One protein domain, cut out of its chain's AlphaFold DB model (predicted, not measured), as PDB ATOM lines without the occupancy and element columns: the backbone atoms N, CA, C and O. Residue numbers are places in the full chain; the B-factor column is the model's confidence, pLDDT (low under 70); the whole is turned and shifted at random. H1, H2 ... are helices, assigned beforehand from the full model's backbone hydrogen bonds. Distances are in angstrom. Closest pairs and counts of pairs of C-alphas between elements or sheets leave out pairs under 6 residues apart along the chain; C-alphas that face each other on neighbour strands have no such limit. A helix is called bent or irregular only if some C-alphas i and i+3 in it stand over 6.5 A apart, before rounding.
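Overview. This is residues 169 to 347 and 379 to 399 of the 1007 residues of an uncharacterized protein of Aphanomyces astaci (UniProt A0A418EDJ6). Seven helices form a compact bundle with H3 in its middle. H1, H2, H3 and H4 make a four-sided group, each helix packed on the next and H4 back on H1; H5 packs on H4 and on one end of H3, H6 packs on H3 and crosses H5 at a steep tilt of 56 degrees, and H7 packs on H2 and H3. H1 to H5 fold back and forth as successive hairpins. The printed part has 200 residues, with helices H1 to H7 in chain order and no named strand, and its class is all helix. The radius of gyration of the C-alphas is 16.3 A, and the spans are 50 by 35 by 28 A.

Along the chain. The longest helices by residues are H1, residues 169 to 193, and H2, residues 196 to 220, each 35.9 A from first to last C-alpha. C-alpha 169 is at (46.466, 70.505, 159.333). H3 is residues 231 to 254, 34.1 A; H4 is residues 261 to 280, 28.8 A; H5 is residues 284 to 306, 34.9 A. H5 is irregular: C-alphas 285 and 288 are 7.2 A apart. H6 is residues 312 to 327, beginning at C-alpha (85.506, 62.620, 166.160). H7, residues 379 to 399, is 30.6 A long and ends at C-alpha (50.416, 91.967, 162.447).

Arrangement. H3 is the hub, touching five helices. It touches H2 at a shallow tilt of 22 degrees, opposite ways, with the closest C-alphas, of Cys 199 and Ala 254, 5.4 A apart. It touches H4 at a shallow tilt of 22 degrees, opposite ways, closest at the C-alphas of Ala 239 and Ser 277, 4.6 A. H3 touches H5 with residues 231 to 235 alone, closest at C-alphas 232 and 284, 5.4 A. It touches H6 with residues 245 to 253 alone, closest at C-alphas 252 and 313, 5.2 A. It touches H7 with residues 237 to 248 alone, closest at C-alphas 244 and 380, 6.9 A. H1 touches H2, closest at C-alphas 186 and 202, 4.8 A, and H4, closest at C-alphas 180 and 275, 6.2 A. H5 and H6 touch at a steep tilt of 56 degrees, closest at C-alphas 301 and 322, 6.3 A. H1 and H3 are apart. Every O i to N i+4 pair is within hydrogen-bond range in H2, H4, H6 and H7; in H1 it is 20 of 21, in H3 19 of 20, in H5 15 of 19.

Size, cuts and confidence. The two C-alphas farthest apart, of Gln 258 and Lys 399, are 51.0 A apart. Residues 348 to 378 are not printed, and C-alphas 347 and 379 are 18.1 A apart across the cut. Of the links printed whole, none is long. Residues 328 to 347 hold no named element. Mean pLDDT of the printed part is 86.0; it is under 70 at residues 327 to 329, 332 to 339 and 346 to 347.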
ATOM      1  N   LEU A 169      45.571  70.063 158.258       86.31
ATOM      2  CA  LEU A 169      46.466  70.505 159.333       86.31
ATOM      3  C   LEU A 169      46.385  69.578 160.557       86.31
ATOM      4  O   LEU A 169      47.414  69.165 161.090       86.31
ATOM      5  N   GLU A 170      45.171  69.181 160.942       85.38
ATOM      6  CA  GLU A 170      44.926  68.214 162.022       85.38
ATOM      7  C   GLU A 170      45.590  66.857 161.729       85.38
ATOM      8  O   GLU A 170      46.214  66.259 162.610       85.38
ATOM      9  N   ALA A 171      45.545  66.401 160.471       88.44
ATOM     10  CA  ALA A 171      46.215  65.176 160.041       88.44
ATOM     11  C   ALA A 171      47.748  65.276 160.145       88.44
ATOM     12  O   ALA A 171      48.392  64.301 160.532       88.44
ATOM     13  N   HIS A 172      48.344  66.445 159.879       91.06
ATOM     14  CA  HIS A 172      49.787  66.651 160.051       91.06
ATOM     15  C   HIS A 172      50.196  66.716 161.533       91.06
ATOM     16  O   HIS A 172      51.207  66.118 161.900       91.06
ATOM     17  N   PHE A 173      49.400  67.334 162.416       92.38
ATOM     18  CA  PHE A 173      49.646  67.267 163.866       92.38
ATOM     19  C   PHE A 173      49.507  65.840 164.419       92.38
ATOM     20  O   PHE A 173      50.350  65.401 165.204       92.38
ATOM     21  N   LYS A 174      48.515  65.069 163.954       90.94
ATOM     22  CA  LYS A 174      48.425  63.632 164.255       90.94
ATOM     23  C   LYS A 174      49.658  62.877 163.741       90.94
ATOM     24  O   LYS A 174      50.227  62.068 164.470       90.94
ATOM     25  N   ARG A 175      50.123  63.177 162.523       91.94
ATOM     26  CA  ARG A 175      51.305  62.534 161.934       91.94
ATOM     27  C   ARG A 175      52.588  62.824 162.717       91.94
ATOM     28  O   ARG A 175      53.409  61.924 162.871       91.94
ATOM     29  N   LEU A 176      52.747  64.026 163.272       92.69
ATOM     30  CA  LEU A 176      53.842  64.342 164.199       92.69
ATOM     31  C   LEU A 176      53.813  63.451 165.454       92.69
ATOM     32  O   LEU A 176      54.856  62.962 165.888       92.69
ATOM     33  N   GLN A 177      52.626  63.184 166.006       91.62
ATOM     34  CA  GLN A 177      52.461  62.289 167.157       91.62
ATOM     35  C   GLN A 177      52.759  60.818 166.818       91.62
ATOM     36  O   GLN A 177      53.394  60.124 167.611       91.62
ATOM     37  N   GLU A 178      52.390  60.353 165.621       92.50
ATOM     38  CA  GLU A 178      52.794  59.034 165.107       92.50
ATOM     39  C   GLU A 178      54.321  58.934 164.932       92.50
ATOM     40  O   GLU A 178      54.938  57.945 165.325       92.50
ATOM     41  N   LEU A 179      54.969  59.970 164.393       92.00
ATOM     42  CA  LEU A 179      56.414  59.957 164.149       92.00
ATOM     43  C   LEU A 179      57.247  59.923 165.444       92.00
ATOM     44  O   LEU A 179      58.331  59.337 165.447       92.00
ATOM     45  N   LYS A 180      56.721  60.409 166.579       92.50
ATOM     46  CA  LYS A 180      57.351  60.219 167.901       92.50
ATOM     47  C   LYS A 180      57.505  58.742 168.292       92.50
ATOM     48  O   LYS A 180      58.453  58.416 169.006       92.50
ATOM     49  N   THR A 181      56.611  57.839 167.870       91.38
ATOM     50  CA  THR A 181      56.775  56.397 168.155       91.38
ATOM     51  C   THR A 181      57.790  55.763 167.205       91.38
ATOM     52  O   THR A 181      58.631  54.987 167.658       91.38
ATOM     53  N   SER A 182      57.796  56.180 165.934       91.94
ATOM     54  CA  SER A 182      58.793  55.775 164.935       91.94
ATOM     55  C   SER A 182      60.224  56.152 165.353       91.94
ATOM     56  O   SER A 182      61.093  55.282 165.367       91.94
ATOM     57  N   ILE A 183      60.457  57.391 165.813       92.69
ATOM     58  CA  ILE A 183      61.757  57.831 166.359       92.69
ATOM     59  C   ILE A 183      62.192  56.930 167.527       92.69
ATOM     60  O   ILE A 183      63.330  56.465 167.551       92.69
ATOM     61  N   LYS A 184      61.293  56.631 168.478       91.75
ATOM     62  CA  LYS A 184      61.603  55.766 169.635       91.75
ATOM     63  C   LYS A 184      61.961  54.332 169.228       91.75
ATOM     64  O   LYS A 184      62.898  53.762 169.781       91.75
ATOM     65  N   GLN A 185      61.244  53.755 168.264       90.00
ATOM     66  CA  GLN A 185      61.505  52.404 167.751       90.00
ATOM     67  C   GLN A 185      62.831  52.323 166.982       90.00
ATOM     68  O   GLN A 185      63.612  51.390 167.183       90.00
ATOM     69  N   ALA A 186      63.122  53.318 166.143       90.62
ATOM     70  CA  ALA A 186      64.382  53.388 165.417       90.62
ATOM     71  C   ALA A 186      65.575  53.625 166.362       90.62
ATOM     72  O   ALA A 186      66.594  52.948 166.243       90.62
ATOM     73  N   TRP A 187      65.432  54.492 167.371       94.00
ATOM     74  CA  TRP A 187      66.462  54.699 168.394       94.00
ATOM     75  C   TRP A 187      66.750  53.427 169.206       94.00
ATOM     76  O   TRP A 187      67.912  53.049 169.346       94.00
ATOM     77  N   GLY A 188      65.720  52.695 169.644       89.44
ATOM     78  CA  GLY A 188      65.901  51.393 170.301       89.44
ATOM     79  C   GLY A 188      66.608  50.360 169.411       89.44
ATOM     80  O   GLY A 188      67.378  49.532 169.902       89.44
ATOM     81  N   SER A 189      66.415  50.450 168.092       88.19
ATOM     82  CA  SER A 189      67.094  49.602 167.105       88.19
ATOM     83  C   SER A 189      68.581  49.972 166.973       88.19
ATOM     84  O   SER A 189      69.428  49.081 166.888       88.19
ATOM     85  N   VAL A 190      68.925  51.266 167.036       87.75
ATOM     86  CA  VAL A 190      70.323  51.735 167.111       87.75
ATOM     87  C   VAL A 190      70.978  51.270 168.409       87.75
ATOM     88  O   VAL A 190      72.035  50.656 168.355       87.75
ATOM     89  N   GLN A 191      70.338  51.467 169.565       86.25
ATOM     90  CA  GLN A 191      70.891  51.070 170.870       86.25
ATOM     91  C   GLN A 191      71.234  49.573 170.960       86.25
ATOM     92  O   GLN A 191      72.228  49.208 171.589       86.25
ATOM     93  N   THR A 192      70.419  48.720 170.331       85.00
ATOM     94  CA  THR A 192      70.552  47.253 170.371       85.00
ATOM     95  C   THR A 192      71.451  46.670 169.286       85.00
ATOM     96  O   THR A 192      72.083  45.647 169.540       85.00
ATOM     97  N   SER A 193      71.515  47.274 168.093       81.56
ATOM     98  CA  SER A 193      72.217  46.674 166.943       81.56
ATOM     99  C   SER A 193      73.355  47.519 166.355       81.56
ATOM    100  O   SER A 193      74.162  46.969 165.609       81.56
ATOM    101  N   GLN A 194      73.440  48.815 166.700       86.94
ATOM    102  CA  GLN A 194      74.557  49.753 166.449       86.94
ATOM    103  C   GLN A 194      75.153  49.716 165.028       86.94
ATOM    104  O   GLN A 194      76.336  49.980 164.823       86.94
ATOM    105  N   ASN A 195      74.329  49.398 164.028       84.75
ATOM    106  CA  ASN A 195      74.754  49.199 162.644       84.75
ATOM    107  C   ASN A 195      74.199  50.279 161.698       84.75
ATOM    108  O   ASN A 195      73.261  51.012 162.027       84.75
ATOM    109  N   ALA A 196      74.762  50.347 160.488       82.12
ATOM    110  CA  ALA A 196      74.405  51.353 159.490       82.12
ATOM    111  C   ALA A 196      72.906  51.349 159.124       82.12
ATOM    112  O   ALA A 196      72.321  52.416 158.954       82.12
ATOM    113  N   GLN A 197      72.263  50.176 159.065       85.50
ATOM    114  CA  GLN A 197      70.836  50.064 158.751       85.50
ATOM    115  C   GLN A 197      69.958  50.654 159.865       85.50
ATOM    116  O   GLN A 197      69.026  51.405 159.585       85.50
ATOM    117  N   SER A 198      70.286  50.389 161.132       90.06
ATOM    118  CA  SER A 198      69.576  50.986 162.270       90.06
ATOM    119  C   SER A 198      69.694  52.519 162.289       90.06
ATOM    120  O   SER A 198      68.712  53.214 162.553       90.06
ATOM    121  N   CYS A 199      70.862  53.054 161.915       88.25
ATOM    122  CA  CYS A 199      71.095  54.496 161.809       88.25
ATOM    123  C   CYS A 199      70.383  55.122 160.601       88.25
ATOM    124  O   CYS A 199      69.916  56.259 160.692       88.25
ATOM    125  N   ALA A 200      70.248  54.387 159.492       87.75
ATOM    126  CA  ALA A 200      69.429  54.795 158.353       87.75
ATOM    127  C   ALA A 200      67.951  54.911 158.761       87.75
ATOM    128  O   ALA A 200      67.383  55.990 158.638       87.75
ATOM    129  N   HIS A 201      67.378  53.874 159.389       89.38
ATOM    130  CA  HIS A 201      65.985  53.894 159.864       89.38
ATOM    131  C   HIS A 201      65.702  55.067 160.829       89.38
ATOM    132  O   HIS A 201      64.629  55.671 160.782       89.38
ATOM    133  N   LEU A 202      66.658  55.415 161.702       93.81
ATOM    134  CA  LEU A 202      66.546  56.580 162.588       93.81
ATOM    135  C   LEU A 202      66.594  57.900 161.809       93.81
ATOM    136  O   LEU A 202      65.795  58.800 162.066       93.81
ATOM    137  N   SER A 203      67.490  57.998 160.830       92.50
ATOM    138  CA  SER A 203      67.614  59.174 159.967       92.50
ATOM    139  C   SER A 203      66.356  59.382 159.113       92.50
ATOM    140  O   SER A 203      65.874  60.509 159.022       92.50
ATOM    141  N   ASP A 204      65.750  58.315 158.586       93.25
ATOM    142  CA  ASP A 204      64.493  58.359 157.825       93.25
ATOM    143  C   ASP A 204      63.305  58.834 158.681       93.25
ATOM    144  O   ASP A 204      62.498  59.662 158.241       93.25
ATOM    145  N   ALA A 205      63.209  58.369 159.934       94.56
ATOM    146  CA  ALA A 205      62.189  58.816 160.886       94.56
ATOM    147  C   ALA A 205      62.348  60.308 161.244       94.56
ATOM    148  O   ALA A 205      61.363  61.055 161.302       94.56
ATOM    149  N   LEU A 206      63.589  60.767 161.428       96.56
ATOM    150  CA  LEU A 206      63.906  62.171 161.693       96.56
ATOM    151  C   LEU A 206      63.637  63.064 160.469       96.56
ATOM    152  O   LEU A 206      63.002  64.107 160.611       96.56
ATOM    153  N   GLN A 207      64.019  62.648 159.259       95.19
ATOM    154  CA  GLN A 207      63.732  63.389 158.021       95.19
ATOM    155  C   GLN A 207      62.225  63.463 157.729       95.19
ATOM    156  O   GLN A 207      61.712  64.527 157.377       95.19
ATOM    157  N   SER A 208      61.480  62.378 157.973       95.00
ATOM    158  CA  SER A 208      60.009  62.370 157.900       95.00
ATOM    159  C   SER A 208      59.376  63.367 158.881       95.00
ATOM    160  O   SER A 208      58.388  64.038 158.564       95.00
ATOM    161  N   THR A 209      59.969  63.506 160.069       96.81
ATOM    162  CA  THR A 209      59.551  64.474 161.092       96.81
ATOM    163  C   THR A 209      59.859  65.904 160.658       96.81
ATOM    164  O   THR A 209      58.968  66.750 160.694       96.81
ATOM    165  N   HIS A 210      61.066  66.167 160.151       96.50
ATOM    166  CA  HIS A 210      61.454  67.472 159.620       96.50
ATOM    167  C   HIS A 210      60.570  67.918 158.443       96.50
ATOM    168  O   HIS A 210      60.137  69.069 158.407       96.50
ATOM    169  N   HIS A 211      60.225  67.012 157.522       95.44
ATOM    170  CA  HIS A 211      59.302  67.303 156.422       95.44
ATOM    171  C   HIS A 211      57.905  67.693 156.934       95.44
ATOM    172  O   HIS A 211      57.337  68.697 156.501       95.44
ATOM    173  N   THR A 212      57.379  66.949 157.913       95.25
ATOM    174  CA  THR A 212      56.063  67.220 158.517       95.25
ATOM    175  C   THR A 212      56.057  68.557 159.275       95.25
ATOM    176  O   THR A 212      55.146  69.363 159.091       95.25
ATOM    177  N   LEU A 213      57.100  68.844 160.063       96.44
ATOM    178  CA  LEU A 213      57.285  70.131 160.749       96.44
ATOM    179  C   LEU A 213      57.407  71.298 159.756       96.44
ATOM    180  O   LEU A 213      56.785  72.339 159.956       96.44
ATOM    181  N   THR A 214      58.140  71.105 158.656       94.25
ATOM    182  CA  THR A 214      58.293  72.098 157.581       94.25
ATOM    183  C   THR A 214      56.952  72.431 156.929       94.25
ATOM    184  O   THR A 214      56.654  73.608 156.727       94.25
ATOM    185  N   TYR A 215      56.115  71.426 156.636       94.56
ATOM    186  CA  TYR A 215      54.765  71.654 156.112       94.56
ATOM    187  C   TYR A 215      53.914  72.472 157.092       94.56
ATOM    188  O   TYR A 215      53.339  73.488 156.701       94.56
ATOM    189  N   VAL A 216      53.879  72.081 158.373       94.88
ATOM    190  CA  VAL A 216      53.108  72.794 159.405       94.88
ATOM    191  C   VAL A 216      53.598  74.240 159.546       94.88
ATOM    192  O   VAL A 216      52.784  75.161 159.512       94.88
ATOM    193  N   ALA A 217      54.912  74.478 159.605       94.62
ATOM    194  CA  ALA A 217      55.477  75.827 159.664       94.62
ATOM    195  C   ALA A 217      55.083  76.685 158.444       94.62
ATOM    196  O   ALA A 217      54.682  77.837 158.607       94.62
ATOM    197  N   GLN A 218      55.138  76.128 157.229       93.81
ATOM    198  CA  GLN A 218      54.747  76.828 155.997       93.81
ATOM    199  C   GLN A 218      53.236  77.067 155.871       93.81
ATOM    200  O   GLN A 218      52.831  78.039 155.227       93.81
ATOM    201  N   HIS A 219      52.407  76.188 156.442       93.50
ATOM    202  CA  HIS A 219      50.955  76.359 156.494       93.50
ATOM    203  C   HIS A 219      50.590  77.490 157.456       93.50
ATOM    204  O   HIS A 219      49.981  78.477 157.044       93.50
ATOM    205  N   LEU A 220      51.053  77.408 158.706       92.44
ATOM    206  CA  LEU A 220      50.773  78.402 159.746       92.44
ATOM    207  C   LEU A 220      51.305  79.795 159.390       92.44
ATOM    208  O   LEU A 220      50.622  80.787 159.628       92.44
ATOM    209  N   ALA A 221      52.472  79.885 158.742       90.75
ATOM    210  CA  ALA A 221      53.032  81.149 158.254       90.75
ATOM    211  C   ALA A 221      52.116  81.908 157.269       90.75
ATOM    212  O   ALA A 221      52.231  83.127 157.132       90.75
ATOM    213  N   LYS A 222      51.197  81.201 156.597       90.69
ATOM    214  CA  LYS A 222      50.175  81.763 155.697       90.69
ATOM    215  C   LYS A 222      48.807  81.870 156.380       90.69
ATOM    216  O   LYS A 222      48.079  82.833 156.140       90.69
ATOM    217  N   HIS A 223      48.487  80.902 157.238       88.88
ATOM    218  CA  HIS A 223      47.188  80.699 157.878       88.88
ATOM    219  C   HIS A 223      47.332  80.598 159.414       88.88
ATOM    220  O   HIS A 223      47.133  79.534 159.999       88.88
ATOM    221  N   PRO A 224      47.692  81.696 160.112       86.94
ATOM    222  CA  PRO A 224      47.984  81.660 161.550       86.94
ATOM    223  C   PRO A 224      46.734  81.558 162.441       86.94
ATOM    224  O   PRO A 224      46.866  81.483 163.658       86.94
ATOM    225  N   LEU A 225      45.529  81.588 161.858       85.44
ATOM    226  CA  LEU A 225      44.256  81.433 162.576       85.44
ATOM    227  C   LEU A 225      43.789  79.970 162.654       85.44
ATOM    228  O   LEU A 225      42.833  79.680 163.364       85.44
ATOM    229  N   ASP A 226      44.472  79.053 161.963       86.19
ATOM    230  CA  ASP A 226      44.118  77.628 161.889       86.19
ATOM    231  C   ASP A 226      44.583  76.836 163.136       86.19
ATOM    232  O   ASP A 226      44.502  75.610 163.179       86.19
ATOM    233  N   VAL A 227      45.093  77.526 164.163       82.81
ATOM    234  CA  VAL A 227      45.575  76.969 165.440       82.81
ATOM    235  C   VAL A 227      44.895  77.633 166.630       82.81
ATOM    236  O   VAL A 227      44.348  78.723 166.515       82.81
ATOM    237  N   ALA A 228      44.961  76.985 167.798       77.12
ATOM    238  CA  ALA A 228      44.354  77.471 169.038       77.12
ATOM    239  C   ALA A 228      45.247  78.426 169.861       77.12
ATOM    240  O   ALA A 228      44.740  79.093 170.761       77.12
ATOM    241  N   THR A 229      46.547  78.556 169.548       82.31
ATOM    242  CA  THR A 229      47.438  79.602 170.104       82.31
ATOM    243  C   THR A 229      48.530  80.022 169.106       82.31
ATOM    244  O   THR A 229      48.958  79.185 168.313       82.31
ATOM    245  N   PRO A 230      49.087  81.249 169.187       81.31
ATOM    246  CA  PRO A 230      50.348  81.566 168.512       81.31
ATOM    247  C   PRO A 230      51.536  80.775 169.094       81.31
ATOM    248  O   PRO A 230      52.478  80.460 168.369       81.31
ATOM    249  N   LEU A 231      51.463  80.363 170.369       84.06
ATOM    250  CA  LEU A 231      52.450  79.485 171.011       84.06
ATOM    251  C   LEU A 231      52.579  78.121 170.304       84.06
ATOM    252  O   LEU A 231      53.645  77.517 170.349       84.06
ATOM    253  N   THR A 232      51.548  77.661 169.587       89.19
ATOM    254  CA  THR A 232      51.621  76.479 168.713       89.19
ATOM    255  C   THR A 232      52.706  76.635 167.641       89.19
ATOM    256  O   THR A 232      53.472  75.703 167.402       89.19
ATOM    257  N   PHE A 233      52.840  77.819 167.033       91.12
ATOM    258  CA  PHE A 233      53.906  78.089 166.063       91.12
ATOM    259  C   PHE A 233      55.286  78.174 166.734       91.12
ATOM    260  O   PHE A 233      56.270  77.691 166.174       91.12
ATOM    261  N   VAL A 234      55.358  78.704 167.961       89.06
ATOM    262  CA  VAL A 234      56.585  78.703 168.778       89.06
ATOM    263  C   VAL A 234      57.027  77.266 169.102       89.06
ATOM    264  O   VAL A 234      58.203  76.936 168.950       89.06
ATOM    265  N   GLY A 235      56.094  76.373 169.448       89.56
ATOM    266  CA  GLY A 235      56.350  74.937 169.610       89.56
ATOM    267  C   GLY A 235      56.904  74.292 168.334       89.56
ATOM    268  O   GLY A 235      57.969  73.675 168.366       89.56
ATOM    269  N   VAL A 236      56.248  74.523 167.188       93.31
ATOM    270  CA  VAL A 236      56.694  74.039 165.865       93.31
ATOM    271  C   VAL A 236      58.084  74.566 165.497       93.31
ATOM    272  O   VAL A 236      58.902  73.811 164.968       93.31
ATOM    273  N   HIS A 237      58.399  75.823 165.815       92.69
ATOM    274  CA  HIS A 237      59.728  76.398 165.619       92.69
ATOM    275  C   HIS A 237      60.795  75.669 166.454       92.69
ATOM    276  O   HIS A 237      61.812  75.248 165.903       92.69
ATOM    277  N   HIS A 238      60.550  75.429 167.745       92.00
ATOM    278  CA  HIS A 238      61.505  74.710 168.599       92.00
ATOM    279  C   HIS A 238      61.689  73.244 168.205       92.00
ATOM    280  O   HIS A 238      62.826  72.773 168.134       92.00
ATOM    281  N   ALA A 239      60.603  72.549 167.855       94.88
ATOM    282  CA  ALA A 239      60.675  71.201 167.306       94.88
ATOM    283  C   ALA A 239      61.482  71.159 166.000       94.88
ATOM    284  O   ALA A 239      62.285  70.250 165.816       94.88
ATOM    285  N   SER A 240      61.332  72.158 165.124       95.31
ATOM    286  CA  SER A 240      62.072  72.235 163.856       95.31
ATOM    287  C   SER A 240      63.581  72.395 164.076       95.31
ATOM    288  O   SER A 240      64.362  71.644 163.493       95.31
ATOM    289  N   VAL A 241      64.001  73.307 164.964       93.62
ATOM    290  CA  VAL A 241      65.423  73.499 165.310       93.62
ATOM    291  C   VAL A 241      66.017  72.226 165.913       93.62
ATOM    292  O   VAL A 241      67.048  71.743 165.448       93.62
ATOM    293  N   LEU A 242      65.360  71.639 166.916       94.50
ATOM    294  CA  LEU A 242      65.871  70.435 167.577       94.50
ATOM    295  C   LEU A 242      65.846  69.209 166.657       94.50
ATOM    296  O   LEU A 242      66.724  68.355 166.772       94.50
ATOM    297  N   CYS A 243      64.924  69.144 165.692       96.69
ATOM    298  CA  CYS A 243      64.927  68.104 164.665       96.69
ATOM    299  C   CYS A 243      66.163  68.224 163.765       96.69
ATOM    300  O   CYS A 243      66.836  67.225 163.535       96.69
ATOM    301  N   LEU A 244      66.518  69.434 163.320       94.62
ATOM    302  CA  LEU A 244      67.713  69.683 162.503       94.62
ATOM    303  C   LEU A 244      69.024  69.363 163.242       94.62
ATOM    304  O   LEU A 244      69.924  68.744 162.666       94.62
ATOM    305  N   LEU A 245      69.128  69.718 164.527       93.00
ATOM    306  CA  LEU A 245      70.286  69.350 165.354       93.00
ATOM    307  C   LEU A 245      70.355  67.827 165.589       93.00
ATOM    308  O   LEU A 245      71.433  67.241 165.517       93.00
ATOM    309  N   THR A 246      69.211  67.162 165.782       95.25
ATOM    310  CA  THR A 246      69.144  65.698 165.969       95.25
ATOM    311  C   THR A 246      69.444  64.932 164.674       95.25
ATOM    312  O   THR A 246      70.127  63.913 164.723       95.25
ATOM    313  N   ILE A 247      69.035  65.442 163.504       94.06
ATOM    314  CA  ILE A 247      69.461  64.931 162.185       94.06
ATOM    315  C   ILE A 247      70.983  65.047 162.044       94.06
ATOM    316  O   ILE A 247      71.645  64.060 161.733       94.06
ATOM    317  N   SER A 248      71.546  66.217 162.363       92.12
ATOM    318  CA  SER A 248      72.998  66.464 162.313       92.12
ATOM    319  C   SER A 248      73.797  65.537 163.246       92.12
ATOM    320  O   SER A 248      74.965  65.243 162.985       92.12
ATOM    321  N   MET A 249      73.175  65.059 164.331       92.62
ATOM    322  CA  MET A 249      73.754  64.070 165.244       92.62
ATOM    323  C   MET A 249      73.611  62.638 164.705       92.62
ATOM    324  O   MET A 249      74.597  61.905 164.670       92.62
ATOM    325  N   SER A 250      72.426  62.265 164.206       94.25
ATOM    326  CA  SER A 250      72.150  60.964 163.570       94.25
ATOM    327  C   SER A 250      73.079  60.698 162.382       94.25
ATOM    328  O   SER A 250      73.646  59.614 162.254       94.25
ATOM    329  N   GLU A 251      73.306  61.711 161.545       90.94
ATOM    330  CA  GLU A 251      74.229  61.635 160.416       90.94
ATOM    331  C   GLU A 251      75.686  61.405 160.835       90.94
ATOM    332  O   GLU A 251      76.399  60.665 160.159       90.94
ATOM    333  N   SER A 252      76.149  62.034 161.917       91.25
ATOM    334  CA  SER A 252      77.502  61.808 162.441       91.25
ATOM    335  C   SER A 252      77.628  60.445 163.120       91.25
ATOM    336  O   SER A 252      78.649  59.779 162.948       91.25
ATOM    337  N   LEU A 253      76.577  59.974 163.797       90.44
ATOM    338  CA  LEU A 253      76.520  58.630 164.375       90.44
ATOM    339  C   LEU A 253      76.588  57.552 163.279       90.44
ATOM    340  O   LEU A 253      77.381  56.621 163.383       90.44
ATOM    341  N   ALA A 254      75.863  57.733 162.171       89.44
ATOM    342  CA  ALA A 254      75.923  56.854 160.998       89.44
ATOM    343  C   ALA A 254      77.306  56.827 160.309       89.44
ATOM    344  O   ALA A 254      77.637  55.859 159.626       89.44
ATOM    345  N   LYS A 255      78.118  57.881 160.484       88.12
ATOM    346  CA  LYS A 255      79.493  58.012 159.961       88.12
ATOM    347  C   LYS A 255      80.563  57.547 160.969       88.12
ATOM    348  O   LYS A 255      81.754  57.663 160.681       88.12
ATOM    349  N   THR A 256      80.165  57.050 162.144       87.19
ATOM    350  CA  THR A 256      81.063  56.663 163.244       87.19
ATOM    351  C   THR A 256      81.310  55.151 163.245       87.19
ATOM    352  O   THR A 256      80.375  54.363 163.345       87.19
ATOM    353  N   SER A 257      82.575  54.726 163.155       78.06
ATOM    354  CA  SER A 257      82.942  53.301 163.020       78.06
ATOM    355  C   SER A 257      82.757  52.464 164.294       78.06
ATOM    356  O   SER A 257      82.594  51.251 164.200       78.06
ATOM    357  N   GLN A 258      82.800  53.091 165.473       82.62
ATOM    358  CA  GLN A 258      82.469  52.494 166.772       82.62
ATOM    359  C   GLN A 258      81.809  53.571 167.637       82.62
ATOM    360  O   GLN A 258      82.446  54.572 167.958       82.62
ATOM    361  N   MET A 259      80.534  53.389 167.984       87.69
ATOM    362  CA  MET A 259      79.776  54.356 168.785       87.69
ATOM    363  C   MET A 259      80.193  54.248 170.252       87.69
ATOM    364  O   MET A 259      80.129  53.166 170.838       87.69
ATOM    365  N   THR A 260      80.614  55.351 170.868       89.62
ATOM    366  CA  THR A 260      80.951  55.345 172.298       89.62
ATOM    367  C   THR A 260      79.683  55.430 173.154       89.62
ATOM    368  O   THR A 260      78.618  55.859 172.701       89.62
ATOM    369  N   LEU A 261      79.782  55.077 174.440       87.12
ATOM    370  CA  LEU A 261      78.675  55.303 175.376       87.12
ATOM    371  C   LEU A 261      78.321  56.799 175.494       87.12
ATOM    372  O   LEU A 261      77.151  57.126 175.669       87.12
ATOM    373  N   ALA A 262      79.305  57.695 175.358       86.69
ATOM    374  CA  ALA A 262      79.087  59.141 175.380       86.69
ATOM    375  C   ALA A 262      78.360  59.627 174.111       86.69
ATOM    376  O   ALA A 262      77.450  60.451 174.210       86.69
ATOM    377  N   ASP A 263      78.682  59.061 172.942       90.50
ATOM    378  CA  ASP A 263      77.976  59.334 171.684       90.50
ATOM    379  C   ASP A 263      76.491  58.949 171.792       90.50
ATOM    380  O   ASP A 263      75.599  59.731 171.454       90.50
ATOM    381  N   LEU A 264      76.221  57.754 172.332       91.00
ATOM    382  CA  LEU A 264      74.862  57.260 172.542       91.00
ATOM    383  C   LEU A 264      74.105  58.069 173.610       91.00
ATOM    384  O   LEU A 264      72.901  58.273 173.470       91.00
ATOM    385  N   GLN A 265      74.783  58.561 174.653       90.12
ATOM    386  CA  GLN A 265      74.189  59.433 175.674       90.12
ATOM    387  C   GLN A 265      73.810  60.811 175.114       90.12
ATOM    388  O   GLN A 265      72.687  61.267 175.339       90.12
ATOM    389  N   LEU A 266      74.695  61.451 174.343       89.12
ATOM    390  CA  LEU A 266      74.398  62.726 173.688       89.12
ATOM    391  C   LEU A 266      73.247  62.574 172.680       89.12
ATOM    392  O   LEU A 266      72.308  63.369 172.705       89.12
ATOM    393  N   MET A 267      73.247  61.517 171.860       92.44
ATOM    394  CA  MET A 267      72.139  61.262 170.932       92.44
ATOM    395  C   MET A 267      70.808  60.991 171.660       92.44
ATOM    396  O   MET A 267      69.766  61.475 171.215       92.44
ATOM    397  N   HIS A 268      70.828  60.309 172.813       91.56
ATOM    398  CA  HIS A 268      69.641  60.130 173.662       91.56
ATOM    399  C   HIS A 268      69.070  61.474 174.139       91.56
ATOM    400  O   HIS A 268      67.861  61.690 174.064       91.56
ATOM    401  N   MET A 269      69.931  62.396 174.588       88.62
ATOM    402  CA  MET A 269      69.517  63.729 175.039       88.62
ATOM    403  C   MET A 269      68.933  64.578 173.900       88.62
ATOM    404  O   MET A 269      67.928  65.260 174.101       88.62
ATOM    405  N   CYS A 270      69.519  64.516 172.698       89.00
ATOM    406  CA  CYS A 270      68.956  65.152 171.503       89.00
ATOM    407  C   CYS A 270      67.565  64.582 171.174       89.00
ATOM    408  O   CYS A 270      66.610  65.340 170.987       89.00
ATOM    409  N   GLY A 271      67.441  63.250 171.174       90.06
ATOM    410  CA  GLY A 271      66.192  62.536 170.912       90.06
ATOM    411  C   GLY A 271      65.077  62.882 171.900       90.06
ATOM    412  O   GLY A 271      63.979  63.231 171.471       90.06
ATOM    413  N   ASP A 272      65.340  62.851 173.209       87.44
ATOM    414  CA  ASP A 272      64.335  63.193 174.225       87.44
ATOM    415  C   ASP A 272      63.878  64.655 174.121       87.44
ATOM    416  O   ASP A 272      62.678  64.931 174.178       87.44
ATOM    417  N   ASN A 273      64.807  65.597 173.916       89.75
ATOM    418  CA  ASN A 273      64.466  67.015 173.788       89.75
ATOM    419  C   ASN A 273      63.618  67.282 172.524       89.75
ATOM    420  O   ASN A 273      62.620  68.009 172.570       89.75
ATOM    421  N   LEU A 274      63.925  66.607 171.410       94.19
ATOM    422  CA  LEU A 274      63.072  66.599 170.220       94.19
ATOM    423  C   LEU A 274      61.678  66.009 170.512       94.19
ATOM    424  O   LEU A 274      60.672  66.605 170.132       94.19
ATOM    425  N   LEU A 275      61.588  64.874 171.212       93.12
ATOM    426  CA  LEU A 275      60.313  64.213 171.526       93.12
ATOM    427  C   LEU A 275      59.390  65.081 172.402       93.12
ATOM    428  O   LEU A 275      58.177  65.088 172.167       93.12
ATOM    429  N   TRP A 276      59.944  65.830 173.361       87.88
ATOM    430  CA  TRP A 276      59.209  66.843 174.134       87.88
ATOM    431  C   TRP A 276      58.820  68.063 173.294       87.88
ATOM    432  O   TRP A 276      57.734  68.613 173.465       87.88
ATOM    433  N   SER A 277      59.659  68.461 172.342       90.56
ATOM    434  CA  SER A 277      59.363  69.590 171.453       90.56
ATOM    435  C   SER A 277      58.225  69.292 170.481       90.56
ATOM    436  O   SER A 277      57.362  70.139 170.273       90.56
ATOM    437  N   ILE A 278      58.167  68.071 169.938       92.75
ATOM    438  CA  ILE A 278      57.042  67.628 169.101       92.75
ATOM    439  C   ILE A 278      55.744  67.559 169.928       92.75
ATOM    440  O   ILE A 278      54.668  67.829 169.398       92.75
ATOM    441  N   GLU A 279      55.822  67.263 171.231       90.31
ATOM    442  CA  GLU A 279      54.662  67.370 172.125       90.31
ATOM    443  C   GLU A 279      54.208  68.828 172.299       90.31
ATOM    444  O   GLU A 279      53.017  69.112 172.187       90.31
ATOM    445  N   ALA A 280      55.138  69.774 172.472       87.50
ATOM    446  CA  ALA A 280      54.822  71.201 172.575       87.50
ATOM    447  C   ALA A 280      54.185  71.799 171.298       87.50
ATOM    448  O   ALA A 280      53.528  72.836 171.377       87.50
ATOM    449  N   CYS A 281      54.304  71.141 170.136       90.00
ATOM    450  CA  CYS A 281      53.538  71.493 168.933       90.00
ATOM    451  C   CYS A 281      52.020  71.292 169.102       90.00
ATOM    452  O   CYS A 281      51.245  71.996 168.465       90.00
ATOM    453  N   VAL A 282      51.592  70.327 169.924       85.31
ATOM    454  CA  VAL A 282      50.170  70.012 170.179       85.31
ATOM    455  C   VAL A 282      49.716  70.555 171.538       85.31
ATOM    456  O   VAL A 282      48.562  70.951 171.684       85.31
ATOM    457  N   THR A 283      50.641  70.657 172.497       85.81
ATOM    458  CA  THR A 283      50.404  71.070 173.888       85.81
ATOM    459  C   THR A 283      51.292  72.286 174.236       85.81
ATOM    460  O   THR A 283      52.320  72.131 174.903       85.81
ATOM    461  N   PRO A 284      50.953  73.519 173.792       79.19
ATOM    462  CA  PRO A 284      51.885  74.661 173.809       79.19
ATOM    463  C   PRO A 284      52.302  75.152 175.202       79.19
ATOM    464  O   PRO A 284      53.329  75.815 175.340       79.19
ATOM    465  N   SER A 285      51.553  74.794 176.249       76.56
ATOM    466  CA  SER A 285      51.916  75.048 177.650       76.56
ATOM    467  C   SER A 285      53.236  74.381 178.068       76.56
ATOM    468  O   SER A 285      53.881  74.846 179.005       76.56
ATOM    469  N   LEU A 286      53.693  73.348 177.349       79.94
ATOM    470  CA  LEU A 286      54.976  72.682 177.599       79.94
ATOM    471  C   LEU A 286      56.198  73.461 177.077       79.94
ATOM    472  O   LEU A 286      57.328  73.025 177.301       79.94
ATOM    473  N   HIS A 287      56.015  74.618 176.424       79.38
ATOM    474  CA  HIS A 287      57.113  75.452 175.912       79.38
ATOM    475  C   HIS A 287      58.208  75.719 176.965       79.38
ATOM    476  O   HIS A 287      59.393  75.552 176.677       79.38
ATOM    477  N   HIS A 288      57.824  76.049 178.204       77.44
ATOM    478  CA  HIS A 288      58.774  76.273 179.303       77.44
ATOM    479  C   HIS A 288      59.626  75.026 179.610       77.44
ATOM    480  O   HIS A 288      60.826  75.130 179.857       77.44
ATOM    481  N   GLN A 289      59.023  73.833 179.578       77.12
ATOM    482  CA  GLN A 289      59.719  72.572 179.842       77.12
ATOM    483  C   GLN A 289      60.717  72.246 178.718       77.12
ATOM    484  O   GLN A 289      61.852  71.867 179.002       77.12
ATOM    485  N   VAL A 290      60.343  72.488 177.456       80.81
ATOM    486  CA  VAL A 290      61.254  72.379 176.301       80.81
ATOM    487  C   VAL A 290      62.440  73.340 176.438       80.81
ATOM    488  O   VAL A 290      63.586  72.937 176.255       80.81
ATOM    489  N   MET A 291      62.200  74.596 176.830       84.75
ATOM    490  CA  MET A 291      63.279  75.558 177.093       84.75
ATOM    491  C   MET A 291      64.202  75.103 178.233       84.75
ATOM    492  O   MET A 291      65.419  75.238 178.107       84.75
ATOM    493  N   SER A 292      63.664  74.484 179.288       81.38
ATOM    494  CA  SER A 292      64.470  73.885 180.360       81.38
ATOM    495  C   SER A 292      65.385  72.765 179.846       81.38
ATOM    496  O   SER A 292      66.570  72.754 180.179       81.38
ATOM    497  N   TYR A 293      64.887  71.862 178.992       82.75
ATOM    498  CA  TYR A 293      65.714  70.799 178.401       82.75
ATOM    499  C   TYR A 293      66.767  71.333 177.419       82.75
ATOM    500  O   TYR A 293      67.867  70.788 177.348       82.75
ATOM    501  N   CYS A 294      66.492  72.426 176.699       84.56
ATOM    502  CA  CYS A 294      67.509  73.106 175.890       84.56
ATOM    503  C   CYS A 294      68.651  73.685 176.740       84.56
ATOM    504  O   CYS A 294      69.812  73.536 176.367       84.56
ATOM    505  N   VAL A 295      68.341  74.303 177.886       87.00
ATOM    506  CA  VAL A 295      69.350  74.821 178.830       87.00
ATOM    507  C   VAL A 295      70.140  73.678 179.484       87.00
ATOM    508  O   VAL A 295      71.361  73.770 179.628       87.00
ATOM    509  N   GLU A 296      69.490  72.559 179.809       85.62
ATOM    510  CA  GLU A 296      70.168  71.368 180.332       85.62
ATOM    511  C   GLU A 296      71.114  70.736 179.290       85.62
ATOM    512  O   GLU A 296      72.253  70.395 179.607       85.62
ATOM    513  N   LEU A 297      70.680  70.628 178.029       87.25
ATOM    514  CA  LEU A 297      71.507  70.142 176.920       87.25
ATOM    515  C   LEU A 297      72.707  71.067 176.666       87.25
ATOM    516  O   LEU A 297      73.837  70.586 176.584       87.25
ATOM    517  N   ALA A 298      72.483  72.381 176.603       88.75
ATOM    518  CA  ALA A 298      73.544  73.366 176.393       88.75
ATOM    519  C   ALA A 298      74.577  73.372 177.532       88.75
ATOM    520  O   ALA A 298      75.772  73.352 177.267       88.75
ATOM    521  N   SER A 299      74.148  73.310 178.797       87.94
ATOM    522  CA  SER A 299      75.081  73.288 179.941       87.94
ATOM    523  C   SER A 299      75.913  71.998 180.046       87.94
ATOM    524  O   SER A 299      76.996  72.014 180.633       87.94
ATOM    525  N   LYS A 300      75.459  70.888 179.444       86.69
ATOM    526  CA  LYS A 300      76.189  69.607 179.393       86.69
ATOM    527  C   LYS A 300      77.102  69.447 178.171       86.69
ATOM    528  O   LYS A 300      78.011  68.619 178.210       86.69
ATOM    529  N   LEU A 301      76.907  70.215 177.095       88.69
ATOM    530  CA  LEU A 301      77.756  70.126 175.898       88.69
ATOM    531  C   LEU A 301      79.243  70.425 176.197       88.69
ATOM    532  O   LEU A 301      80.068  69.572 175.858       88.69
ATOM    533  N   PRO A 302      79.621  71.518 176.897       88.25
ATOM    534  CA  PRO A 302      81.018  71.796 177.240       88.25
ATOM    535  C   PRO A 302      81.702  70.688 178.049       88.25
ATOM    536  O   PRO A 302      82.856  70.354 177.782       88.25
ATOM    537  N   THR A 303      81.005  70.071 179.013       86.31
ATOM    538  CA  THR A 303      81.601  69.027 179.865       86.31
ATOM    539  C   THR A 303      81.807  67.718 179.102       86.31
ATOM    540  O   THR A 303      82.854  67.084 179.248       86.31
ATOM    541  N   MET A 304      80.882  67.344 178.211       84.50
ATOM    542  CA  MET A 304      81.067  66.190 177.323       84.50
ATOM    543  C   MET A 304      82.152  66.439 176.264       84.50
ATOM    544  O   MET A 304      82.965  65.550 176.011       84.50
ATOM    545  N   LEU A 305      82.239  67.651 175.705       87.25
ATOM    546  CA  LEU A 305      83.310  68.054 174.784       87.25
ATOM    547  C   LEU A 305      84.701  68.008 175.440       87.25
ATOM    548  O   LEU A 305      85.658  67.542 174.811       87.25
ATOM    549  N   ALA A 306      84.801  68.445 176.700       84.06
ATOM    550  CA  ALA A 306      86.025  68.406 177.498       84.06
ATOM    551  C   ALA A 306      86.426  66.986 177.936       84.06
ATOM    552  O   ALA A 306      87.615  66.718 178.090       84.06
ATOM    553  N   SER A 307      85.468  66.062 178.090       83.62
ATOM    554  CA  SER A 307      85.732  64.684 178.547       83.62
ATOM    555  C   SER A 307      86.659  63.871 177.632       83.62
ATOM    556  O   SER A 307      87.253  62.890 178.072       83.62
ATOM    557  N   GLY A 308      86.744  64.232 176.347       84.75
ATOM    558  CA  GLY A 308      87.477  63.465 175.335       84.75
ATOM    559  C   GLY A 308      86.822  62.139 174.915       84.75
ATOM    560  O   GLY A 308      87.368  61.469 174.046       84.75
ATOM    561  N   LEU A 309      85.661  61.772 175.476       88.12
ATOM    562  CA  LEU A 309      85.001  60.473 175.259       88.12
ATOM    563  C   LEU A 309      84.109  60.401 174.004       88.12
ATOM    564  O   LEU A 309      83.603  59.327 173.677       88.12
ATOM    565  N   LEU A 310      83.880  61.526 173.321       90.88
ATOM    566  CA  LEU A 310      83.091  61.585 172.086       90.88
ATOM    567  C   LEU A 310      83.943  61.194 170.871       90.88
ATOM    568  O   LEU A 310      85.074  61.669 170.732       90.88
ATOM    569  N   SER A 311      83.384  60.398 169.959       91.38
ATOM    570  CA  SER A 311      84.015  60.105 168.665       91.38
ATOM    571  C   SER A 311      84.172  61.376 167.816       91.38
ATOM    572  O   SER A 311      83.463  62.364 168.004       91.38
ATOM    573  N   ALA A 312      85.123  61.394 166.874       89.19
ATOM    574  CA  ALA A 312      85.506  62.620 166.160       89.19
ATOM    575  C   ALA A 312      84.338  63.278 165.393       89.19
ATOM    576  O   ALA A 312      84.178  64.499 165.429       89.19
ATOM    577  N   GLN A 313      83.494  62.469 164.751       88.94
ATOM    578  CA  GLN A 313      82.302  62.891 164.016       88.94
ATOM    579  C   GLN A 313      81.253  63.500 164.961       88.94
ATOM    580  O   GLN A 313      80.741  64.591 164.709       88.94
ATOM    581  N   ILE A 314      80.974  62.831 166.083       93.50
ATOM    582  CA  ILE A 314      80.032  63.304 167.105       93.50
ATOM    583  C   ILE A 314      80.555  64.572 167.788       93.50
ATOM    584  O   ILE A 314      79.799  65.523 167.978       93.50
ATOM    585  N   LYS A 315      81.859  64.643 168.082       91.75
ATOM    586  CA  LYS A 315      82.526  65.823 168.648       91.75
ATOM    587  C   LYS A 315      82.406  67.047 167.733       91.75
ATOM    588  O   LYS A 315      82.171  68.147 168.231       91.75
ATOM    589  N   ALA A 316      82.502  66.874 166.413       88.19
ATOM    590  CA  ALA A 316      82.295  67.955 165.446       88.19
ATOM    591  C   ALA A 316      80.838  68.466 165.431       88.19
ATOM    592  O   ALA A 316      80.608  69.680 165.433       88.19
ATOM    593  N   THR A 317      79.842  67.572 165.501       90.56
ATOM    594  CA  THR A 317      78.435  67.991 165.657       90.56
ATOM    595  C   THR A 317      78.191  68.646 167.022       90.56
ATOM    596  O   THR A 317      77.511  69.666 167.093       90.56
ATOM    597  N   ALA A 318      78.778  68.132 168.104       91.44
ATOM    598  CA  ALA A 318      78.648  68.702 169.444       91.44
ATOM    599  C   ALA A 318      79.231  70.129 169.533       91.44
ATOM    600  O   ALA A 318      78.585  71.009 170.096       91.44
ATOM    601  N   LEU A 319      80.384  70.391 168.899       88.88
ATOM    602  CA  LEU A 319      80.937  71.746 168.735       88.88
ATOM    603  C   LEU A 319      80.014  72.654 167.908       88.88
ATOM    604  O   LEU A 319      79.850  73.827 168.229       88.88
ATOM    605  N   THR A 320      79.365  72.112 166.872       86.25
ATOM    606  CA  THR A 320      78.370  72.852 166.076       86.25
ATOM    607  C   THR A 320      77.145  73.236 166.915       86.25
ATOM    608  O   THR A 320      76.644  74.352 166.794       86.25
ATOM    609  N   MET A 321      76.670  72.339 167.784       90.19
ATOM    610  CA  MET A 321      75.547  72.599 168.692       90.19
ATOM    611  C   MET A 321      75.902  73.611 169.788       90.19
ATOM    612  O   MET A 321      75.101  74.497 170.071       90.19
ATOM    613  N   ASP A 322      77.097  73.513 170.369       87.75
ATOM    614  CA  ASP A 322      77.593  74.487 171.346       87.75
ATOM    615  C   ASP A 322      77.743  75.881 170.710       87.75
ATOM    616  O   ASP A 322      77.172  76.854 171.205       87.75
ATOM    617  N   SER A 323      78.378  75.964 169.531       82.44
ATOM    618  CA  SER A 323      78.457  77.208 168.752       82.44
ATOM    619  C   SER A 323      77.064  77.753 168.416       82.44
ATOM    620  O   SER A 323      76.839  78.956 168.544       82.44
ATOM    621  N   PHE A 324      76.092  76.902 168.058       84.62
ATOM    622  CA  PHE A 324      74.707  77.333 167.840       84.62
ATOM    623  C   PHE A 324      74.115  77.984 169.096       84.62
ATOM    624  O   PHE A 324      73.681  79.133 169.017       84.62
ATOM    625  N   PHE A 325      74.112  77.307 170.249       85.75
ATOM    626  CA  PHE A 325      73.500  77.854 171.467       85.75
ATOM    627  C   PHE A 325      74.194  79.137 171.953       85.75
ATOM    628  O   PHE A 325      73.507  80.076 172.362       85.75
ATOM    629  N   ASN A 326      75.523  79.217 171.831       76.38
ATOM    630  CA  ASN A 326      76.315  80.365 172.275       76.38
ATOM    631  C   ASN A 326      76.241  81.574 171.312       76.38
ATOM    632  O   ASN A 326      76.186  82.717 171.769       76.38
ATOM    633  N   SER A 327      76.191  81.366 169.991       65.25
ATOM    634  CA  SER A 327      76.205  82.462 168.993       65.25
ATOM    635  C   SER A 327      74.827  83.027 168.628       65.25
ATOM    636  O   SER A 327      74.706  84.201 168.270       65.25
ATOM    637  N   SER A 328      73.771  82.215 168.710       60.09
ATOM    638  CA  SER A 328      72.428  82.572 168.226       60.09
ATOM    639  C   SER A 328      71.607  83.435 169.190       60.09
ATOM    640  O   SER A 328      70.571  83.956 168.781       60.09
ATOM    641  N   LYS A 329      72.038  83.577 170.455       67.69
ATOM    642  CA  LYS A 329      71.230  84.070 171.595       67.69
ATOM    643  C   LYS A 329      69.926  83.286 171.837       67.69
ATOM    644  O   LYS A 329      69.057  83.758 172.565       67.69
ATOM    645  N   TYR A 330      69.787  82.077 171.291       80.00
ATOM    646  CA  TYR A 330      68.566  81.260 171.373       80.00
ATOM    647  C   TYR A 330      68.124  80.928 172.814       80.00
ATOM    648  O   TYR A 330      66.938  80.716 173.056       80.00
ATOM    649  N   LEU A 331      69.063  80.937 173.773       80.88
ATOM    650  CA  LEU A 331      68.830  80.722 175.210       80.88
ATOM    651  C   LEU A 331      69.060  81.983 176.076       80.88
ATOM    652  O   LEU A 331      69.139  81.877 177.295       80.88
ATOM    653  N   ALA A 332      69.208  83.169 175.472       66.56
ATOM    654  CA  ALA A 332      69.629  84.386 176.182       66.56
ATOM    655  C   ALA A 332      68.513  85.096 176.976       66.56
ATOM    656  O   ALA A 332      68.794  86.015 177.741       66.56
ATOM    657  N   GLU A 333      67.258  84.689 176.794       61.59
ATOM    658  CA  GLU A 333      66.095  85.182 177.539       61.59
ATOM    659  C   GLU A 333      65.404  83.994 178.236       61.59
ATOM    660  O   GLU A 333      65.348  82.900 177.665       61.59
ATOM    661  N   PRO A 334      64.895  84.163 179.472       58.03
ATOM    662  CA  PRO A 334      64.505  83.043 180.326       58.03
ATOM    663  C   PRO A 334      63.354  82.197 179.759       58.03
ATOM    664  O   PRO A 334      62.556  82.634 178.925       58.03
ATOM    665  N   ALA A 335      63.244  80.956 180.242       46.94
ATOM    666  CA  ALA A 335      62.248  79.970 179.801       46.94
ATOM    667  C   ALA A 335      60.779  80.415 179.985       46.94
ATOM    668  O   ALA A 335      59.880  79.835 179.382       46.94
ATOM    669  N   SER A 336      60.539  81.444 180.801       45.38
ATOM    670  CA  SER A 336      59.227  81.986 181.161       45.38
ATOM    671  C   SER A 336      58.752  83.181 180.322       45.38
ATOM    672  O   SER A 336      57.620  83.616 180.514       45.38
ATOM    673  N   SER A 337      59.580  83.744 179.429       48.12
ATOM    674  CA  SER A 337      59.393  85.131 178.960       48.12
ATOM    675  C   SER A 337      59.034  85.343 177.483       48.12
ATOM    676  O   SER A 337      59.133  86.481 177.031       48.12
ATOM    677  N   SER A 338      58.666  84.315 176.706       50.53
ATOM    678  CA  SER A 338      58.462  84.481 175.254       50.53
ATOM    679  C   SER A 338      57.128  83.951 174.729       50.53
ATOM    680  O   SER A 338      56.822  82.766 174.834       50.53
ATOM    681  N   VAL A 339      56.375  84.837 174.067       60.88
ATOM    682  CA  VAL A 339      55.280  84.493 173.133       60.88
ATOM    683  C   VAL A 339      55.797  84.434 171.680       60.88
ATOM    684  O   VAL A 339      55.079  84.053 170.759       60.88
ATOM    685  N   SER A 340      57.067  84.789 171.472       70.88
ATOM    686  CA  SER A 340      57.784  84.826 170.194       70.88
ATOM    687  C   SER A 340      58.698  83.614 169.983       70.88
ATOM    688  O   SER A 340      59.183  82.989 170.928       70.88
ATOM    689  N   CYS A 341      59.007  83.314 168.723       82.56
ATOM    690  CA  CYS A 341      60.086  82.388 168.383       82.56
ATOM    691  C   CYS A 341      61.457  83.010 168.699       82.56
ATOM    692  O   CYS A 341      61.690  84.184 168.397       82.56
ATOM    693  N   ARG A 342      62.369  82.222 169.282       82.75
ATOM    694  CA  ARG A 342      63.718  82.673 169.674       82.75
ATOM    695  C   ARG A 342      64.570  83.057 168.448       82.75
ATOM    696  O   ARG A 342      64.338  82.546 167.349       82.75
ATOM    697  N   PRO A 343      65.581  83.934 168.600       75.56
ATOM    698  CA  PRO A 343      66.484  84.276 167.503       75.56
ATOM    699  C   PRO A 343      67.305  83.060 167.048       75.56
ATOM    700  O   PRO A 343      67.922  82.376 167.859       75.56
ATOM    701  N   LEU A 344      67.348  82.822 165.733       78.69
ATOM    702  CA  LEU A 344      68.207  81.796 165.118       78.69
ATOM    703  C   LEU A 344      69.585  82.341 164.706       78.69
ATOM    704  O   LEU A 344      70.530  81.573 164.553       78.69
ATOM    705  N   PHE A 345      69.705  83.663 164.523       73.00
ATOM    706  CA  PHE A 345      70.860  84.310 163.889       73.00
ATOM    707  C   PHE A 345      71.226  85.662 164.539       73.00
ATOM    708  O   PHE A 345      71.265  86.690 163.860       73.00
ATOM    709  N   ALA A 346      71.493  85.708 165.849       52.81
ATOM    710  CA  ALA A 346      71.735  86.979 166.555       52.81
ATOM    711  C   ALA A 346      72.893  87.846 166.015       52.81
ATOM    712  O   ALA A 346      72.890  89.051 166.257       52.81
ATOM    713  N   MET A 347      73.854  87.284 165.273       40.06
ATOM    714  CA  MET A 347      74.929  88.065 164.643       40.06
ATOM    715  C   MET A 347      74.508  88.820 163.369       40.06
ATOM    716  O   MET A 347      75.138  89.821 163.038       40.06
ATOM    717  N   SER A 379      74.340  73.522 155.131       78.19
ATOM    718  CA  SER A 379      73.068  72.784 155.110       78.19
ATOM    719  C   SER A 379      72.168  73.143 156.296       78.19
ATOM    720  O   SER A 379      71.020  73.538 156.106       78.19
ATOM    721  N   LEU A 380      72.703  73.092 157.521       83.06
ATOM    722  CA  LEU A 380      71.988  73.502 158.736       83.06
ATOM    723  C   LEU A 380      71.550  74.973 158.649       83.06
ATOM    724  O   LEU A 380      70.406  75.303 158.950       83.06
ATOM    725  N   THR A 381      72.441  75.845 158.170       81.06
ATOM    726  CA  THR A 381      72.164  77.273 157.961       81.06
ATOM    727  C   THR A 381      71.017  77.485 156.968       81.06
ATOM    728  O   THR A 381      70.131  78.299 157.227       81.06
ATOM    729  N   GLN A 382      70.988  76.731 155.864       82.75
ATOM    730  CA  GLN A 382      69.947  76.817 154.840       82.75
ATOM    731  C   GLN A 382      68.561  76.437 155.383       82.75
ATOM    732  O   GLN A 382      67.597  77.167 155.145       82.75
ATOM    733  N   GLU A 383      68.441  75.341 156.135       86.88
ATOM    734  CA  GLU A 383      67.155  74.927 156.717       86.88
ATOM    735  C   GLU A 383      66.686  75.889 157.826       86.88
ATOM    736  O   GLU A 383      65.521  76.296 157.840       86.88
ATOM    737  N   LEU A 384      67.597  76.362 158.687       85.69
ATOM    738  CA  LEU A 384      67.291  77.405 159.678       85.69
ATOM    739  C   LEU A 384      66.824  78.715 159.011       85.69
ATOM    740  O   LEU A 384      65.946  79.397 159.541       85.69
ATOM    741  N   TRP A 385      67.338  79.055 157.825       84.62
ATOM    742  CA  TRP A 385      66.905  80.240 157.076       84.62
ATOM    743  C   TRP A 385      65.501  80.082 156.466       84.62
ATOM    744  O   TRP A 385      64.717  81.038 156.460       84.62
ATOM    745  N   LYS A 386      65.114  78.869 156.037       85.56
ATOM    746  CA  LYS A 386      63.720  78.563 155.653       85.56
ATOM    747  C   LYS A 386      62.773  78.719 156.845       85.56
ATOM    748  O   LYS A 386      61.712  79.328 156.704       85.56
ATOM    749  N   LEU A 387      63.165  78.225 158.023       90.62
ATOM    750  CA  LEU A 387      62.379  78.363 159.252       90.62
ATOM    751  C   LEU A 387      62.234  79.835 159.672       90.62
ATOM    752  O   LEU A 387      61.127  80.282 159.975       90.62
ATOM    753  N   HIS A 388      63.318  80.612 159.612       86.56
ATOM    754  CA  HIS A 388      63.294  82.055 159.862       86.56
ATOM    755  C   HIS A 388      62.399  82.810 158.862       86.56
ATOM    756  O   HIS A 388      61.646  83.705 159.243       86.56
ATOM    757  N   THR A 389      62.396  82.397 157.591       88.25
ATOM    758  CA  THR A 389      61.479  82.939 156.575       88.25
ATOM    759  C   THR A 389      60.014  82.652 156.922       88.25
ATOM    760  O   THR A 389      59.167  83.537 156.782       88.25
ATOM    761  N   CYS A 390      59.704  81.451 157.423       88.12
ATOM    762  CA  CYS A 390      58.358  81.106 157.890       88.12
ATOM    763  C   CYS A 390      57.953  81.944 159.115       88.12
ATOM    764  O   CYS A 390      56.836  82.450 159.153       88.12
ATOM    765  N   GLN A 391      58.864  82.164 160.070       89.88
ATOM    766  CA  GLN A 391      58.652  83.060 161.215       89.88
ATOM    767  C   GLN A 391      58.330  84.493 160.763       89.88
ATOM    768  O   GLN A 391      57.303  85.044 161.152       89.88
ATOM    769  N   GLY A 392      59.145  85.080 159.882       83.69
ATOM    770  CA  GLY A 392      58.907  86.434 159.373       83.69
ATOM    771  C   GLY A 392      57.581  86.581 158.609       83.69
ATOM    772  O   GLY A 392      56.959  87.644 158.647       83.69
ATOM    773  N   GLN A 393      57.113  85.517 157.947       87.75
ATOM    774  CA  GLN A 393      55.788  85.471 157.319       87.75
ATOM    775  C   GLN A 393      54.658  85.354 158.357       87.75
ATOM    776  O   GLN A 393      53.702  86.129 158.280       87.75
ATOM    777  N   PHE A 394      54.800  84.478 159.358       88.06
ATOM    778  CA  PHE A 394      53.861  84.315 160.474       88.06
ATOM    779  C   PHE A 394      53.655  85.630 161.241       88.06
ATOM    780  O   PHE A 394      52.531  86.124 161.339       88.06
ATOM    781  N   ASP A 395      54.744  86.271 161.676       84.94
ATOM    782  CA  ASP A 395      54.719  87.547 162.400       84.94
ATOM    783  C   ASP A 395      54.079  88.668 161.565       84.94
ATOM    784  O   ASP A 395      53.323  89.498 162.077       84.94
ATOM    785  N   LYS A 396      54.357  88.695 160.254       86.00
ATOM    786  CA  LYS A 396      53.754  89.647 159.308       86.00
ATOM    787  C   LYS A 396      52.257  89.393 159.124       86.00
ATOM    788  O   LYS A 396      51.497  90.357 159.017       86.00
ATOM    789  N   MET A 397      51.820  88.134 159.110       81.88
ATOM    790  CA  MET A 397      50.406  87.777 159.006       81.88
ATOM    791  C   MET A 397      49.637  88.072 160.296       81.88
ATOM    792  O   MET A 397      48.572  88.682 160.206       81.88
ATOM    793  N   LEU A 398      50.184  87.776 161.481       81.19
ATOM    794  CA  LEU A 398      49.594  88.194 162.761       81.19
ATOM    795  C   LEU A 398      49.407  89.721 162.823       81.19
ATOM    796  O   LEU A 398      48.298  90.205 163.063       81.19
ATOM    797  N   LYS A 399      50.459  90.490 162.501       82.12
ATOM    798  CA  LYS A 399      50.416  91.967 162.447       82.12
ATOM    799  C   LYS A 399      49.401  92.503 161.428       82.12
ATOM    800  O   LYS A 399      48.793  93.545 161.667       82.12
TER     801      LYS A 399